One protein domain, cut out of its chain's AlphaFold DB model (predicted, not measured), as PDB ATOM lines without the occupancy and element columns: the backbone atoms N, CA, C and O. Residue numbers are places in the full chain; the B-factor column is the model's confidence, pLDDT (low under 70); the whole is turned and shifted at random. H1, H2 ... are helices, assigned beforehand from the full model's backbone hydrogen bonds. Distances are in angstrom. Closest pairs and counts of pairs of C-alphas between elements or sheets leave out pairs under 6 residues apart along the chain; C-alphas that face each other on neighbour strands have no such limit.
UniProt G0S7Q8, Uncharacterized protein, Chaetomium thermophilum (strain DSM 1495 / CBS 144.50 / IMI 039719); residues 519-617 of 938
ATOM      1  N   PRO A 519      27.991 138.152  69.745       91.06
ATOM      2  CA  PRO A 519      27.758 137.917  68.322       91.06
ATOM      3  C   PRO A 519      28.508 136.700  67.782       91.06
ATOM      4  O   PRO A 519      29.679 136.477  68.105       91.06
ATOM      5  N   SER A 520      27.854 135.920  66.924       89.62
ATOM      6  CA  SER A 520      28.474 134.743  66.317       89.62
ATOM      7  C   SER A 520      29.470 135.120  65.204       89.62
ATOM      8  O   SER A 520      29.436 136.214  64.639       89.62
ATOM      9  N   VAL A 521      30.387 134.206  64.866       88.06
ATOM     10  CA  VAL A 521      31.351 134.402  63.760       88.06
ATOM     11  C   VAL A 521      30.625 134.589  62.418       88.06
ATOM     12  O   VAL A 521      31.054 135.388  61.592       88.06
ATOM     13  N   GLU A 522      29.505 133.889  62.232       87.56
ATOM     14  CA  GLU A 522      28.649 133.977  61.046       87.56
ATOM     15  C   GLU A 522      27.872 135.301  61.001       87.56
ATOM     16  O   GLU A 522      27.885 135.979  59.978       87.56
ATOM     17  N   GLU A 523      27.302 135.742  62.129       90.31
ATOM     18  CA  GLU A 523      26.658 137.060  62.252       90.31
ATOM     19  C   GLU A 523      27.632 138.209  61.962       90.31
ATOM     20  O   GLU A 523      27.246 139.211  61.378       90.31
ATOM     21  N   MET A 524      28.909 138.077  62.335       90.31
ATOM     22  CA  MET A 524      29.939 139.085  62.054       90.31
ATOM     23  C   MET A 524      30.534 138.996  60.636       90.31
ATOM     24  O   MET A 524      31.429 139.791  60.308       90.31
ATOM     25  N   TYR A 525      30.106 138.046  59.797       88.88
ATOM     26  CA  TYR A 525      30.683 137.833  58.472       88.88
ATOM     27  C   TYR A 525      30.302 138.941  57.483       88.88
ATOM     28  O   TYR A 525      29.129 139.177  57.198       88.88
ATOM     29  N   MET A 526      31.320 139.570  56.888       85.44
ATOM     30  CA  MET A 526      31.155 140.573  55.835       85.44
ATOM     31  C   MET A 526      31.982 140.201  54.606       85.44
ATOM     32  O   MET A 526      33.217 140.184  54.678       85.44
ATOM     33  N   SER A 527      31.324 139.921  53.476       71.00
ATOM     34  CA  SER A 527      32.045 139.843  52.202       71.00
ATOM     35  C   SER A 527      32.463 141.249  51.771       71.00
ATOM     36  O   SER A 527      31.807 142.248  52.061       71.00
ATOM     37  N   ASP A 528      33.602 141.338  51.094       63.22
ATOM     38  CA  ASP A 528      33.957 142.545  50.358       63.22
ATOM     39  C   ASP A 528      34.467 142.101  48.996       63.22
ATOM     40  O   ASP A 528      35.665 141.948  48.761       63.22
ATOM     41  N   ASP A 529      33.515 141.798  48.119       58.44
ATOM     42  CA  ASP A 529      33.765 141.355  46.748       58.44
ATOM     43  C   ASP A 529      34.379 142.464  45.875       58.44
ATOM     44  O   ASP A 529      34.978 142.175  44.835       58.44
ATOM     45  N   GLU A 530      34.279 143.720  46.322       54.31
ATOM     46  CA  GLU A 530      34.964 144.886  45.755       54.31
ATOM     47  C   GLU A 530      36.454 144.928  46.133       54.31
ATOM     48  O   GLU A 530      37.285 145.357  45.326       54.31
ATOM     49  N   LEU A 531      36.823 144.459  47.333       50.00
ATOM     50  CA  LEU A 531      38.221 144.421  47.746       50.00
ATOM     51  C   LEU A 531      38.945 143.257  47.053       50.00
ATOM     52  O   LEU A 531      38.554 142.093  47.128       50.00
ATOM     53  N   GLY A 532      40.074 143.561  46.407       49.62
ATOM     54  CA  GLY A 532      41.005 142.527  45.957       49.62
ATOM     55  C   GLY A 532      41.494 141.651  47.125       49.62
ATOM     56  O   GLY A 532      41.464 142.092  48.275       49.62
ATOM     57  N   PRO A 533      41.984 140.424  46.852       45.38
ATOM     58  CA  PRO A 533      42.451 139.513  47.894       45.38
ATOM     59  C   PRO A 533      43.549 140.172  48.738       45.38
ATOM     60  O   PRO A 533      44.661 140.360  48.251       45.38
ATOM     61  N   MET A 534      43.192 140.500  49.985       43.47
ATOM     62  CA  MET A 534      44.004 141.105  51.049       43.47
ATOM     63  C   MET A 534      44.876 142.297  50.597       43.47
ATOM     64  O   MET A 534      45.963 142.140  50.038       43.47
ATOM     65  N   TYR A 535      44.406 143.522  50.864       39.25
ATOM     66  CA  TYR A 535      45.116 144.753  50.498       39.25
ATOM     67  C   TYR A 535      46.547 144.782  51.057       39.25
ATOM     68  O   TYR A 535      46.776 144.495  52.227       39.25
ATOM     69  N   LYS A 536      47.512 145.211  50.229       37.25
ATOM     70  CA  LYS A 536      48.955 145.246  50.560       37.25
ATOM     71  C   LYS A 536      49.325 146.091  51.789       37.25
ATOM     72  O   LYS A 536      50.448 145.979  52.264       37.25
ATOM     73  N   CYS A 537      48.434 146.973  52.233       35.25
ATOM     74  CA  CYS A 537      48.605 147.850  53.391       35.25
ATOM     75  C   CYS A 537      47.966 147.303  54.679       35.25
ATOM     76  O   CYS A 537      48.100 147.936  55.721       35.25
ATOM     77  N   TRP A 538      47.294 146.147  54.630       41.94
ATOM     78  CA  TRP A 538      46.840 145.446  55.826       41.94
ATOM     79  C   TRP A 538      47.895 144.417  56.227       41.94
ATOM     80  O   TRP A 538      48.108 143.424  55.526       41.94
ATOM     81  N   GLU A 539      48.564 144.650  57.355       48.34
ATOM     82  CA  GLU A 539      49.290 143.575  58.026       48.34
ATOM     83  C   GLU A 539      48.259 142.507  58.425       48.34
ATOM     84  O   GLU A 539      47.271 142.852  59.081       48.34
ATOM     85  N   PRO A 540      48.423 141.233  58.020       48.00
ATOM     86  CA  PRO A 540      47.488 140.193  58.419       48.00
ATOM     87  C   PRO A 540      47.405 140.144  59.941       48.00
ATOM     88  O   PRO A 540      48.439 139.994  60.594       48.00
ATOM     89  N   MET A 541      46.185 140.254  60.491       52.09
ATOM     90  CA  MET A 541      45.961 140.131  61.935       52.09
ATOM     91  C   MET A 541      46.736 138.928  62.468       52.09
ATOM     92  O   MET A 541      46.611 137.812  61.948       52.09
ATOM     93  N   HIS A 542      47.543 139.174  63.501       47.78
ATOM     94  CA  HIS A 542      48.335 138.135  64.139       47.78
ATOM     95  C   HIS A 542      47.401 136.975  64.520       47.78
ATOM     96  O   HIS A 542      46.278 137.193  64.980       47.78
ATOM     97  N   ASN A 543      47.842 135.741  64.278       54.94
ATOM     98  CA  ASN A 543      47.019 134.536  64.422       54.94
ATOM     99  C   ASN A 543      45.733 134.556  63.556       54.94
ATOM    100  O   ASN A 543      44.612 134.484  64.068       54.94
ATOM    101  N   THR A 544      45.896 134.529  62.226       61.84
ATOM    102  CA  THR A 544      44.796 134.313  61.262       61.84
ATOM    103  C   THR A 544      43.865 133.122  61.562       61.84
ATOM    104  O   THR A 544      42.693 133.242  61.207       61.84
ATOM    105  N   PRO A 545      44.267 132.018  62.240       66.19
ATOM    106  CA  PRO A 545      43.321 130.972  62.626       66.19
ATOM    107  C   PRO A 545      42.221 131.454  63.574       66.19
ATOM    108  O   PRO A 545      41.092 130.997  63.435       66.19
ATOM    109  N   ILE A 546      42.525 132.376  64.502       71.94
ATOM    110  CA  ILE A 546      41.580 132.897  65.510       71.94
ATOM    111  C   ILE A 546      40.813 134.100  64.965       71.94
ATOM    112  O   ILE A 546      39.593 134.174  65.091       71.94
ATOM    113  N   ASN A 547      41.545 135.043  64.371       71.56
ATOM    114  CA  ASN A 547      41.009 136.329  63.926       71.56
ATOM    115  C   ASN A 547      40.409 136.273  62.505       71.56
ATOM    116  O   ASN A 547      39.910 137.272  61.999       71.56
ATOM    117  N   GLY A 548      40.436 135.103  61.862       74.31
ATOM    118  CA  GLY A 548      39.729 134.819  60.615       74.31
ATOM    119  C   GLY A 548      38.310 134.278  60.825       74.31
ATOM    120  O   GLY A 548      37.888 133.969  61.942       74.31
ATOM    121  N   GLY A 549      37.588 134.124  59.712       75.50
ATOM    122  CA  GLY A 549      36.234 133.556  59.664       75.50
ATOM    123  C   GLY A 549      35.119 134.569  59.396       75.50
ATOM    124  O   GLY A 549      34.044 134.156  58.991       75.50
ATOM    125  N   CYS A 550      35.380 135.875  59.519       80.50
ATOM    126  CA  CYS A 550      34.375 136.938  59.354       80.50
ATOM    127  C   CYS A 550      34.514 137.750  58.046       80.50
ATOM    128  O   CYS A 550      34.061 138.893  57.966       80.50
ATOM    129  N   GLY A 551      35.151 137.175  57.023       75.75
ATOM    130  CA  GLY A 551      35.384 137.822  55.728       75.75
ATOM    131  C   GLY A 551      36.560 138.810  55.715       75.75
ATOM    132  O   GLY A 551      37.404 138.792  56.607       75.75
ATOM    133  N   ASN A 552      36.637 139.639  54.666       74.31
ATOM    134  CA  ASN A 552      37.820 140.461  54.351       74.31
ATOM    135  C   ASN A 552      37.715 141.928  54.816       74.31
ATOM    136  O   ASN A 552      38.642 142.705  54.595       74.31
ATOM    137  N   VAL A 553      36.597 142.317  55.435       77.62
ATOM    138  CA  VAL A 553      36.361 143.685  55.923       77.62
ATOM    139  C   VAL A 553      37.113 143.924  57.236       77.62
ATOM    140  O   VAL A 553      36.815 143.220  58.209       77.62
ATOM    141  N   PRO A 554      38.011 144.929  57.315       76.31
ATOM    142  CA  PRO A 554      38.715 145.275  58.547       76.31
ATOM    143  C   PRO A 554      37.771 145.527  59.729       76.31
ATOM    144  O   PRO A 554      36.674 146.063  59.573       76.31
ATOM    145  N   PHE A 555      38.211 145.154  60.929       82.81
ATOM    146  CA  PHE A 555      37.502 145.459  62.168       82.81
ATOM    147  C   PHE A 555      37.953 146.804  62.740       82.81
ATOM    148  O   PHE A 555      39.143 147.120  62.739       82.81
ATOM    149  N   GLU A 556      37.013 147.574  63.287       80.94
ATOM    150  CA  GLU A 556      37.334 148.752  64.093       80.94
ATOM    151  C   GLU A 556      37.659 148.359  65.540       80.94
ATOM    152  O   GLU A 556      37.266 147.295  66.021       80.94
ATOM    153  N   TRP A 557      38.332 149.251  66.271       75.19
ATOM    154  CA  TRP A 557      38.775 148.996  67.649       75.19
ATOM    155  C   TRP A 557      37.634 148.787  68.659       75.19
ATOM    156  O   TRP A 557      37.852 148.183  69.706       75.19
ATOM    157  N   LYS A 558      36.429 149.298  68.362       79.44
ATOM    158  CA  LYS A 558      35.224 149.125  69.192       79.44
ATOM    159  C   LYS A 558      34.453 147.844  68.870       79.44
ATOM    160  O   LYS A 558      33.584 147.468  69.649       79.44
ATOM    161  N   ASN A 559      34.747 147.193  67.743       87.12
ATOM    162  CA  ASN A 559      33.940 146.083  67.251       87.12
ATOM    163  C   ASN A 559      34.201 144.804  68.047       87.12
ATOM    164  O   ASN A 559      35.336 144.512  68.445       87.12
ATOM    165  N   TRP A 560      33.162 143.981  68.166       87.81
ATOM    166  CA  TRP A 560      33.306 142.572  68.500       87.81
ATOM    167  C   TRP A 560      34.256 141.900  67.508       87.81
ATOM    168  O   TRP A 560      34.148 142.073  66.296       87.81
ATOM    169  N   GLN A 561      35.223 141.166  68.052       87.50
ATOM    170  CA  GLN A 561      36.261 140.474  67.297       87.50
ATOM    171  C   GLN A 561      35.921 138.980  67.210       87.50
ATOM    172  O   GLN A 561      35.325 138.444  68.151       87.50
ATOM    173  N   PRO A 562      36.379 138.251  66.175       87.81
ATOM    174  CA  PRO A 562      36.120 136.811  66.043       87.81
ATOM    175  C   PRO A 562      36.606 136.011  67.261       87.81
ATOM    176  O   PRO A 562      35.958 135.056  67.690       87.81
ATOM    177  N   LYS A 563      37.704 136.453  67.892       86.69
ATOM    178  CA  LYS A 563      38.217 135.870  69.137       86.69
ATOM    179  C   LYS A 563      37.257 135.992  70.327       86.69
ATOM    180  O   LYS A 563      37.252 135.105  71.170       86.69
ATOM    181  N   HIS A 564      36.427 137.037  70.402       88.00
ATOM    182  CA  HIS A 564      35.438 137.189  71.478       88.00
ATOM    183  C   HIS A 564      34.309 136.160  71.328       88.00
ATOM    184  O   HIS A 564      33.979 135.478  72.294       88.00
ATOM    185  N   ALA A 565      33.808 135.962  70.103       87.81
ATOM    186  CA  ALA A 565      32.816 134.929  69.794       87.81
ATOM    187  C   ALA A 565      33.315 133.512  70.116       87.81
ATOM    188  O   ALA A 565      32.553 132.660  70.564       87.81
ATOM    189  N   ARG A 566      34.617 133.263  69.920       87.25
ATOM    190  CA  ARG A 566      35.260 131.992  70.282       87.25
ATOM    191  C   ARG A 566      35.465 131.833  71.788       87.25
ATOM    192  O   ARG A 566      35.247 130.743  72.300       87.25
ATOM    193  N   LYS A 567      35.809 132.902  72.519       88.25
ATOM    194  CA  LYS A 567      35.856 132.874  73.995       88.25
ATOM    195  C   LYS A 567      34.498 132.540  74.617       88.25
ATOM    196  O   LYS A 567      34.471 131.828  75.609       88.25
ATOM    197  N   ALA A 568      33.392 132.973  74.010       86.62
ATOM    198  CA  ALA A 568      32.048 132.591  74.457       86.62
ATOM    199  C   ALA A 568      31.762 131.077  74.334       86.62
ATOM    200  O   ALA A 568      30.860 130.574  74.993       86.62
ATOM    201  N   ARG A 569      32.540 130.337  73.530       85.19
ATOM    202  CA  ARG A 569      32.448 128.873  73.356       85.19
ATOM    203  C   ARG A 569      33.712 128.156  73.835       85.19
ATOM    204  O   ARG A 569      34.137 127.172  73.236       85.19
ATOM    205  N   TRP A 570      34.346 128.676  74.888       86.06
ATOM    206  CA  TRP A 570      35.673 128.259  75.358       86.06
ATOM    207  C   TRP A 570      35.864 126.739  75.488       86.06
ATOM    208  O   TRP A 570      36.937 126.219  75.177       86.06
ATOM    209  N   ASP A 571      34.823 126.026  75.917       88.56
ATOM    210  CA  ASP A 571      34.873 124.584  76.148       88.56
ATOM    211  C   ASP A 571      34.884 123.753  74.857       88.56
ATOM    212  O   ASP A 571      35.489 122.677  74.840       88.56
ATOM    213  N   GLU A 572      34.294 124.271  73.771       88.94
ATOM    214  CA  GLU A 572      34.248 123.637  72.445       88.94
ATOM    215  C   GLU A 572      35.584 123.744  71.685       88.94
ATOM    216  O   GLU A 572      35.840 122.963  70.767       88.94
ATOM    217  N   LEU A 573      36.440 124.707  72.049       87.56
ATOM    218  CA  LEU A 573      37.681 124.995  71.327       87.56
ATOM    219  C   LEU A 573      38.741 123.901  71.488       87.56
ATOM    220  O   LEU A 573      38.904 123.294  72.552       87.56
ATOM    221  N   THR A 574      39.569 123.723  70.460       89.50
ATOM    222  CA  THR A 574      40.773 122.891  70.585       89.50
ATOM    223  C   THR A 574      41.783 123.518  71.555       89.50
ATOM    224  O   THR A 574      41.833 124.736  71.729       89.50
ATOM    225  N   GLU A 575      42.621 122.696  72.193       87.44
ATOM    226  CA  GLU A 575      43.657 123.189  73.117       87.44
ATOM    227  C   GLU A 575      44.662 124.120  72.412       87.44
ATOM    228  O   GLU A 575      45.126 125.102  72.987       87.44
ATOM    229  N   GLU A 576      44.941 123.865  71.128       86.00
ATOM    230  CA  GLU A 576      45.785 124.727  70.296       86.00
ATOM    231  C   GLU A 576      45.161 126.121  70.111       86.00
ATOM    232  O   GLU A 576      45.851 127.131  70.269       86.00
ATOM    233  N   GLU A 577      43.855 126.206  69.836       84.50
ATOM    234  CA  GLU A 577      43.141 127.485  69.737       84.50
ATOM    235  C   GLU A 577      43.071 128.214  71.082       84.50
ATOM    236  O   GLU A 577      43.326 129.421  71.123       84.50
ATOM    237  N   ARG A 578      42.794 127.501  72.184       88.38
ATOM    238  CA  ARG A 578      42.795 128.081  73.542       88.38
ATOM    239  C   ARG A 578      44.152 128.693  73.880       88.38
ATOM    240  O   ARG A 578      44.217 129.858  74.278       88.38
ATOM    241  N   GLN A 579      45.238 127.954  73.654       87.69
ATOM    242  CA  GLN A 579      46.597 128.439  73.889       87.69
ATOM    243  C   GLN A 579      46.933 129.645  72.996       87.69
ATOM    244  O   GLN A 579      47.486 130.636  73.477       87.69
ATOM    245  N   MET A 580      46.553 129.609  71.713       83.88
ATOM    246  CA  MET A 580      46.765 130.737  70.802       83.88
ATOM    247  C   MET A 580      45.965 131.993  71.206       83.88
ATOM    248  O   MET A 580      46.472 133.096  70.984       83.88
ATOM    249  N   ILE A 581      44.766 131.856  71.796       87.38
ATOM    250  CA  ILE A 581      43.978 132.981  72.346       87.38
ATOM    251  C   ILE A 581      44.652 133.538  73.603       87.38
ATOM    252  O   ILE A 581      44.850 134.747  73.701       87.38
ATOM    253  N   ILE A 582      45.063 132.671  74.532       88.62
ATOM    254  CA  ILE A 582      45.771 133.063  75.762       88.62
ATOM    255  C   ILE A 582      47.050 133.845  75.435       88.62
ATOM    256  O   ILE A 582      47.364 134.840  76.092       88.62
ATOM    257  N   ASP A 583      47.809 133.414  74.428       87.19
ATOM    258  CA  ASP A 583      49.036 134.105  74.036       87.19
ATOM    259  C   ASP A 583      48.774 135.408  73.272       87.19
ATOM    260  O   ASP A 583      49.612 136.309  73.326       87.19
ATOM    261  N   ASP A 584      47.620 135.552  72.616       84.75
ATOM    262  CA  ASP A 584      47.176 136.821  72.031       84.75
ATOM    263  C   ASP A 584      46.757 137.829  73.109       84.75
ATOM    264  O   ASP A 584      47.274 138.946  73.143       84.75
ATOM    265  N   ASP A 585      45.953 137.397  74.082       86.56
ATOM    266  CA  ASP A 585      45.570 138.207  75.245       86.56
ATOM    267  C   ASP A 585      46.797 138.675  76.045       86.56
ATOM    268  O   ASP A 585      46.861 139.822  76.487       86.56
ATOM    269  N   LYS A 586      47.824 137.825  76.199       86.31
ATOM    270  CA  LYS A 586      49.102 138.223  76.820       86.31
ATOM    271  C   LYS A 586      49.836 139.301  76.020       86.31
ATOM    272  O   LYS A 586      50.461 140.165  76.642       86.31
ATOM    273  N   ARG A 587      49.795 139.265  74.678       81.31
ATOM    274  CA  ARG A 587      50.380 140.322  73.828       81.31
ATOM    275  C   ARG A 587      49.612 141.625  73.991       81.31
ATOM    276  O   ARG A 587      50.246 142.651  74.215       81.31
ATOM    277  N   GLU A 588      48.282 141.587  73.961       81.88
ATOM    278  CA  GLU A 588      47.451 142.783  74.156       81.88
ATOM    279  C   GLU A 588      47.613 143.375  75.557       81.88
ATOM    280  O   GLU A 588      47.901 144.561  75.685       81.88
ATOM    281  N   MET A 589      47.570 142.559  76.615       81.94
ATOM    282  CA  MET A 589      47.856 143.014  77.983       81.94
ATOM    283  C   MET A 589      49.273 143.580  78.143       81.94
ATOM    284  O   MET A 589      49.517 144.377  79.052       81.94
ATOM    285  N   LYS A 590      50.241 143.156  77.324       85.12
ATOM    286  CA  LYS A 590      51.567 143.781  77.292       85.12
ATOM    287  C   LYS A 590      51.504 145.132  76.569       85.12
ATOM    288  O   LYS A 590      51.911 146.126  77.155       85.12
ATOM    289  N   ALA A 591      50.921 145.182  75.371       80.25
ATOM    290  CA  ALA A 591      50.779 146.408  74.586       80.25
ATOM    291  C   ALA A 591      50.003 147.508  75.336       80.25
ATOM    292  O   ALA A 591      50.434 148.659  75.342       80.25
ATOM    293  N   CYS A 592      48.918 147.165  76.039       78.56
ATOM    294  CA  CYS A 592      48.181 148.098  76.896       78.56
ATOM    295  C   CYS A 592      49.067 148.670  78.013       78.56
ATOM    296  O   CYS A 592      49.110 149.885  78.184       78.56
ATOM    297  N   ARG A 593      49.840 147.827  78.715       80.69
ATOM    298  CA  ARG A 593      50.783 148.279  79.757       80.69
ATOM    299  C   ARG A 593      51.914 149.143  79.198       80.69
ATOM    300  O   ARG A 593      52.302 150.116  79.840       80.69
ATOM    301  N   ASP A 594      52.412 148.826  78.005       83.06
ATOM    302  CA  ASP A 594      53.431 149.628  77.319       83.06
ATOM    303  C   ASP A 594      52.862 151.020  76.936       83.06
ATOM    304  O   ASP A 594      53.527 152.041  77.132       83.06
ATOM    305  N   ILE A 595      51.596 151.092  76.492       81.56
ATOM    306  CA  ILE A 595      50.876 152.350  76.212       81.56
ATOM    307  C   ILE A 595      50.624 153.158  77.495       81.56
ATOM    308  O   ILE A 595      50.899 154.358  77.514       81.56
ATOM    309  N   GLU A 596      50.135 152.538  78.571       78.75
ATOM    310  CA  GLU A 596      49.917 153.196  79.870       78.75
ATOM    311  C   GLU A 596      51.232 153.720  80.471       78.75
ATOM    312  O   GLU A 596      51.289 154.842  80.983       78.75
ATOM    313  N   GLY A 597      52.321 152.955  80.340       83.50
ATOM    314  CA  GLY A 597      53.668 153.386  80.707       83.50
ATOM    315  C   GLY A 597      54.105 154.635  79.937       83.50
ATOM    316  O   GLY A 597      54.535 155.619  80.548       83.50
ATOM    317  N   ALA A 598      53.919 154.637  78.614       80.69
ATOM    318  CA  ALA A 598      54.212 155.790  77.760       80.69
ATOM    319  C   ALA A 598      53.319 157.007  78.078       80.69
ATOM    320  O   ALA A 598      53.805 158.141  78.079       80.69
ATOM    321  N   GLN A 599      52.039 156.800  78.412       75.94
ATOM    322  CA  GLN A 599      51.152 157.868  78.884       75.94
ATOM    323  C   GLN A 599      51.662 158.472  80.199       75.94
ATOM    324  O   GLN A 599      51.822 159.692  80.285       75.94
ATOM    325  N   HIS A 600      51.981 157.650  81.201       83.25
ATOM    326  CA  HIS A 600      52.526 158.121  82.478       83.25
ATOM    327  C   HIS A 600      53.864 158.856  82.326       83.25
ATOM    328  O   HIS A 600      54.118 159.832  83.041       83.25
ATOM    329  N   GLU A 601      54.724 158.425  81.402       80.62
ATOM    330  CA  GLU A 601      55.955 159.144  81.080       80.62
ATOM    331  C   GLU A 601      55.668 160.493  80.406       80.62
ATOM    332  O   GLU A 601      56.193 161.518  80.853       80.62
ATOM    333  N   PHE A 602      54.772 160.530  79.417       84.38
ATOM    334  CA  PHE A 602      54.336 161.769  78.772       84.38
ATOM    335  C   PHE A 602      53.729 162.763  79.776       84.38
ATOM    336  O   PHE A 602      54.094 163.940  79.776       84.38
ATOM    337  N   GLU A 603      52.864 162.308  80.687       83.00
ATOM    338  CA  GLU A 603      52.314 163.152  81.755       83.00
ATOM    339  C   GLU A 603      53.409 163.671  82.695       83.00
ATOM    340  O   GLU A 603      53.434 164.856  83.032       83.00
ATOM    341  N   ARG A 604      54.378 162.824  83.063       86.19
ATOM    342  CA  ARG A 604      55.527 163.215  83.894       86.19
ATOM    343  C   ARG A 604      56.413 164.256  83.196       86.19
ATOM    344  O   ARG A 604      56.921 165.157  83.870       86.19
ATOM    345  N   VAL A 605      56.606 164.156  81.880       85.31
ATOM    346  CA  VAL A 605      57.334 165.148  81.067       85.31
ATOM    347  C   VAL A 605      56.541 166.452  80.980       85.31
ATOM    348  O   VAL A 605      57.079 167.508  81.323       85.31
ATOM    349  N   ARG A 606      55.250 166.388  80.638       86.75
ATOM    350  CA  ARG A 606      54.328 167.535  80.613       86.75
ATOM    351  C   ARG A 606      54.339 168.294  81.940       86.75
ATOM    352  O   ARG A 606      54.473 169.515  81.950       86.75
ATOM    353  N   ASP A 607      54.267 167.591  83.064       86.88
ATOM    354  CA  ASP A 607      54.230 168.195  84.395       86.88
ATOM    355  C   ASP A 607      55.592 168.754  84.847       86.88
ATOM    356  O   ASP A 607      55.637 169.672  85.675       86.88
ATOM    357  N   LYS A 608      56.715 168.234  84.331       87.44
ATOM    358  CA  LYS A 608      58.042 168.864  84.485       87.44
ATOM    359  C   LYS A 608      58.122 170.159  83.674       87.44
ATOM    360  O   LYS A 608      58.565 171.175  84.208       87.44
ATOM    361  N   LEU A 609      57.651 170.133  82.429       80.44
ATOM    362  CA  LEU A 609      57.700 171.263  81.500       80.44
ATOM    363  C   LEU A 609      56.769 172.399  81.964       80.44
ATOM    364  O   LEU A 609      57.196 173.549  82.053       80.44
ATOM    365  N   LEU A 610      55.557 172.077  82.431       77.06
ATOM    366  CA  LEU A 610      54.663 173.022  83.114       77.06
ATOM    367  C   LEU A 610      55.313 173.630  84.368       77.06
ATOM    368  O   LEU A 610      55.242 174.843  84.565       77.06
ATOM    369  N   ARG A 611      55.999 172.827  85.196       79.06
ATOM    370  CA  ARG A 611      56.745 173.336  86.363       79.06
ATOM    371  C   ARG A 611      57.887 174.275  85.964       79.06
ATOM    372  O   ARG A 611      58.060 175.300  86.619       79.06
ATOM    373  N   GLN A 612      58.616 173.987  84.886       76.38
ATOM    374  CA  GLN A 612      59.654 174.878  84.351       76.38
ATOM    375  C   GLN A 612      59.060 176.186  83.805       76.38
ATOM    376  O   GLN A 612      59.523 177.263  84.179       76.38
ATOM    377  N   VAL A 613      57.983 176.131  83.016       74.69
ATOM    378  CA  VAL A 613      57.278 177.325  82.502       74.69
ATOM    379  C   VAL A 613      56.747 178.201  83.646       74.69
ATOM    380  O   VAL A 613      56.887 179.429  83.614       74.69
ATOM    381  N   LEU A 614      56.195 177.591  84.700       71.19
ATOM    382  CA  LEU A 614      55.759 178.302  85.905       71.19
ATOM    383  C   LEU A 614      56.943 178.905  86.685       71.19
ATOM    384  O   LEU A 614      56.850 180.058  87.112       71.19
ATOM    385  N   ALA A 615      58.071 178.197  86.810       69.88
ATOM    386  CA  ALA A 615      59.291 178.709  87.441       69.88
ATOM    387  C   ALA A 615      59.921 179.886  86.665       69.88
ATOM    388  O   ALA A 615      60.382 180.860  87.268       69.88
ATOM    389  N   CYS A 616      59.872 179.858  85.331       60.91
ATOM    390  CA  CYS A 616      60.278 180.976  84.477       60.91
ATOM    391  C   CYS A 616      59.336 182.187  84.635       60.91
ATOM    392  O   CYS A 616      59.793 183.335  84.698       60.91
ATOM    393  N   ARG A 617      58.019 181.956  84.777       55.59
ATOM    394  CA  ARG A 617      57.038 183.015  85.092       55.59
ATOM    395  C   ARG A 617      57.251 183.631  86.480       55.59
ATOM    396  O   ARG A 617      57.078 184.843  86.617       55.59
TER     397      ARG A 617
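This is residues 519 to 617 of the 938 residues of an uncharacterized protein of Chaetomium thermophilum (strain DSM 1495 / CBS 144.50 / IMI 039719) (UniProt G0S7Q8). One long helix, H3, sticks out as a free arm, with residues 586 to 617, from a small body of loops and two short helices, H1 and H2, near its first residues. Long stretches without a named element, residues 519 to 543 and 548 to 561, make much of that body. The printed part has 99 residues with three named helices, in the order H1, H2, H3, and no named strand; its class is all helix. It is extended, with a radius of gyration of the C-alphas of 20.1 A, and spans 62 by 36 by 22 A.

Start at C-alpha 519, at (27.758, 137.917, 68.322), and pass residues 519 to 543 to reach H1, residues 544 to 547. H2 follows at residues 562 to 567, 8.9 A long. Find C-alpha 575 at (43.657, 123.189, 73.117); from there H3, residues 575 to 617, runs 62.5 A to C-alpha 617 at (57.038, 183.015, 85.092).

Look at Asn 547 and Pro 562, whose C-alphas, 5.3 A apart, are the closest where H1 and H2 touch. H1 also touches H3, with residues 577 to 581 of H3 alone; the closest C-alphas, of Ile 546 and Glu 577, are 7.0 A apart. H2 and H3 are close but not clearly touching, the C-alphas of Lys 563 and Ile 581 being closest at 7.2 A. They run opposite ways at a steep tilt of 69 degrees, only just short of about perpendicular. In H2 and H3 every O i to N i+4 pair is within hydrogen-bond range; H1 is too short for such a pair, and its 1 O i to N i+3 pair is not within range.

The C-alphas of Glu 572 and Arg 617 are the two farthest apart, at 64.8 A. The printed part has no cut. The link from H1 to H2, 14 residues, is long, and that from H2 to H3, 7 residues, is short. Residues 571 to 576 stand free, as do residues 586 to 617 of H3; the body without them spans 34 by 23 by 19 A. The mean pLDDT of the printed part is 76.5; look for values under 70 at residues 528 to 545 and 615 to 617.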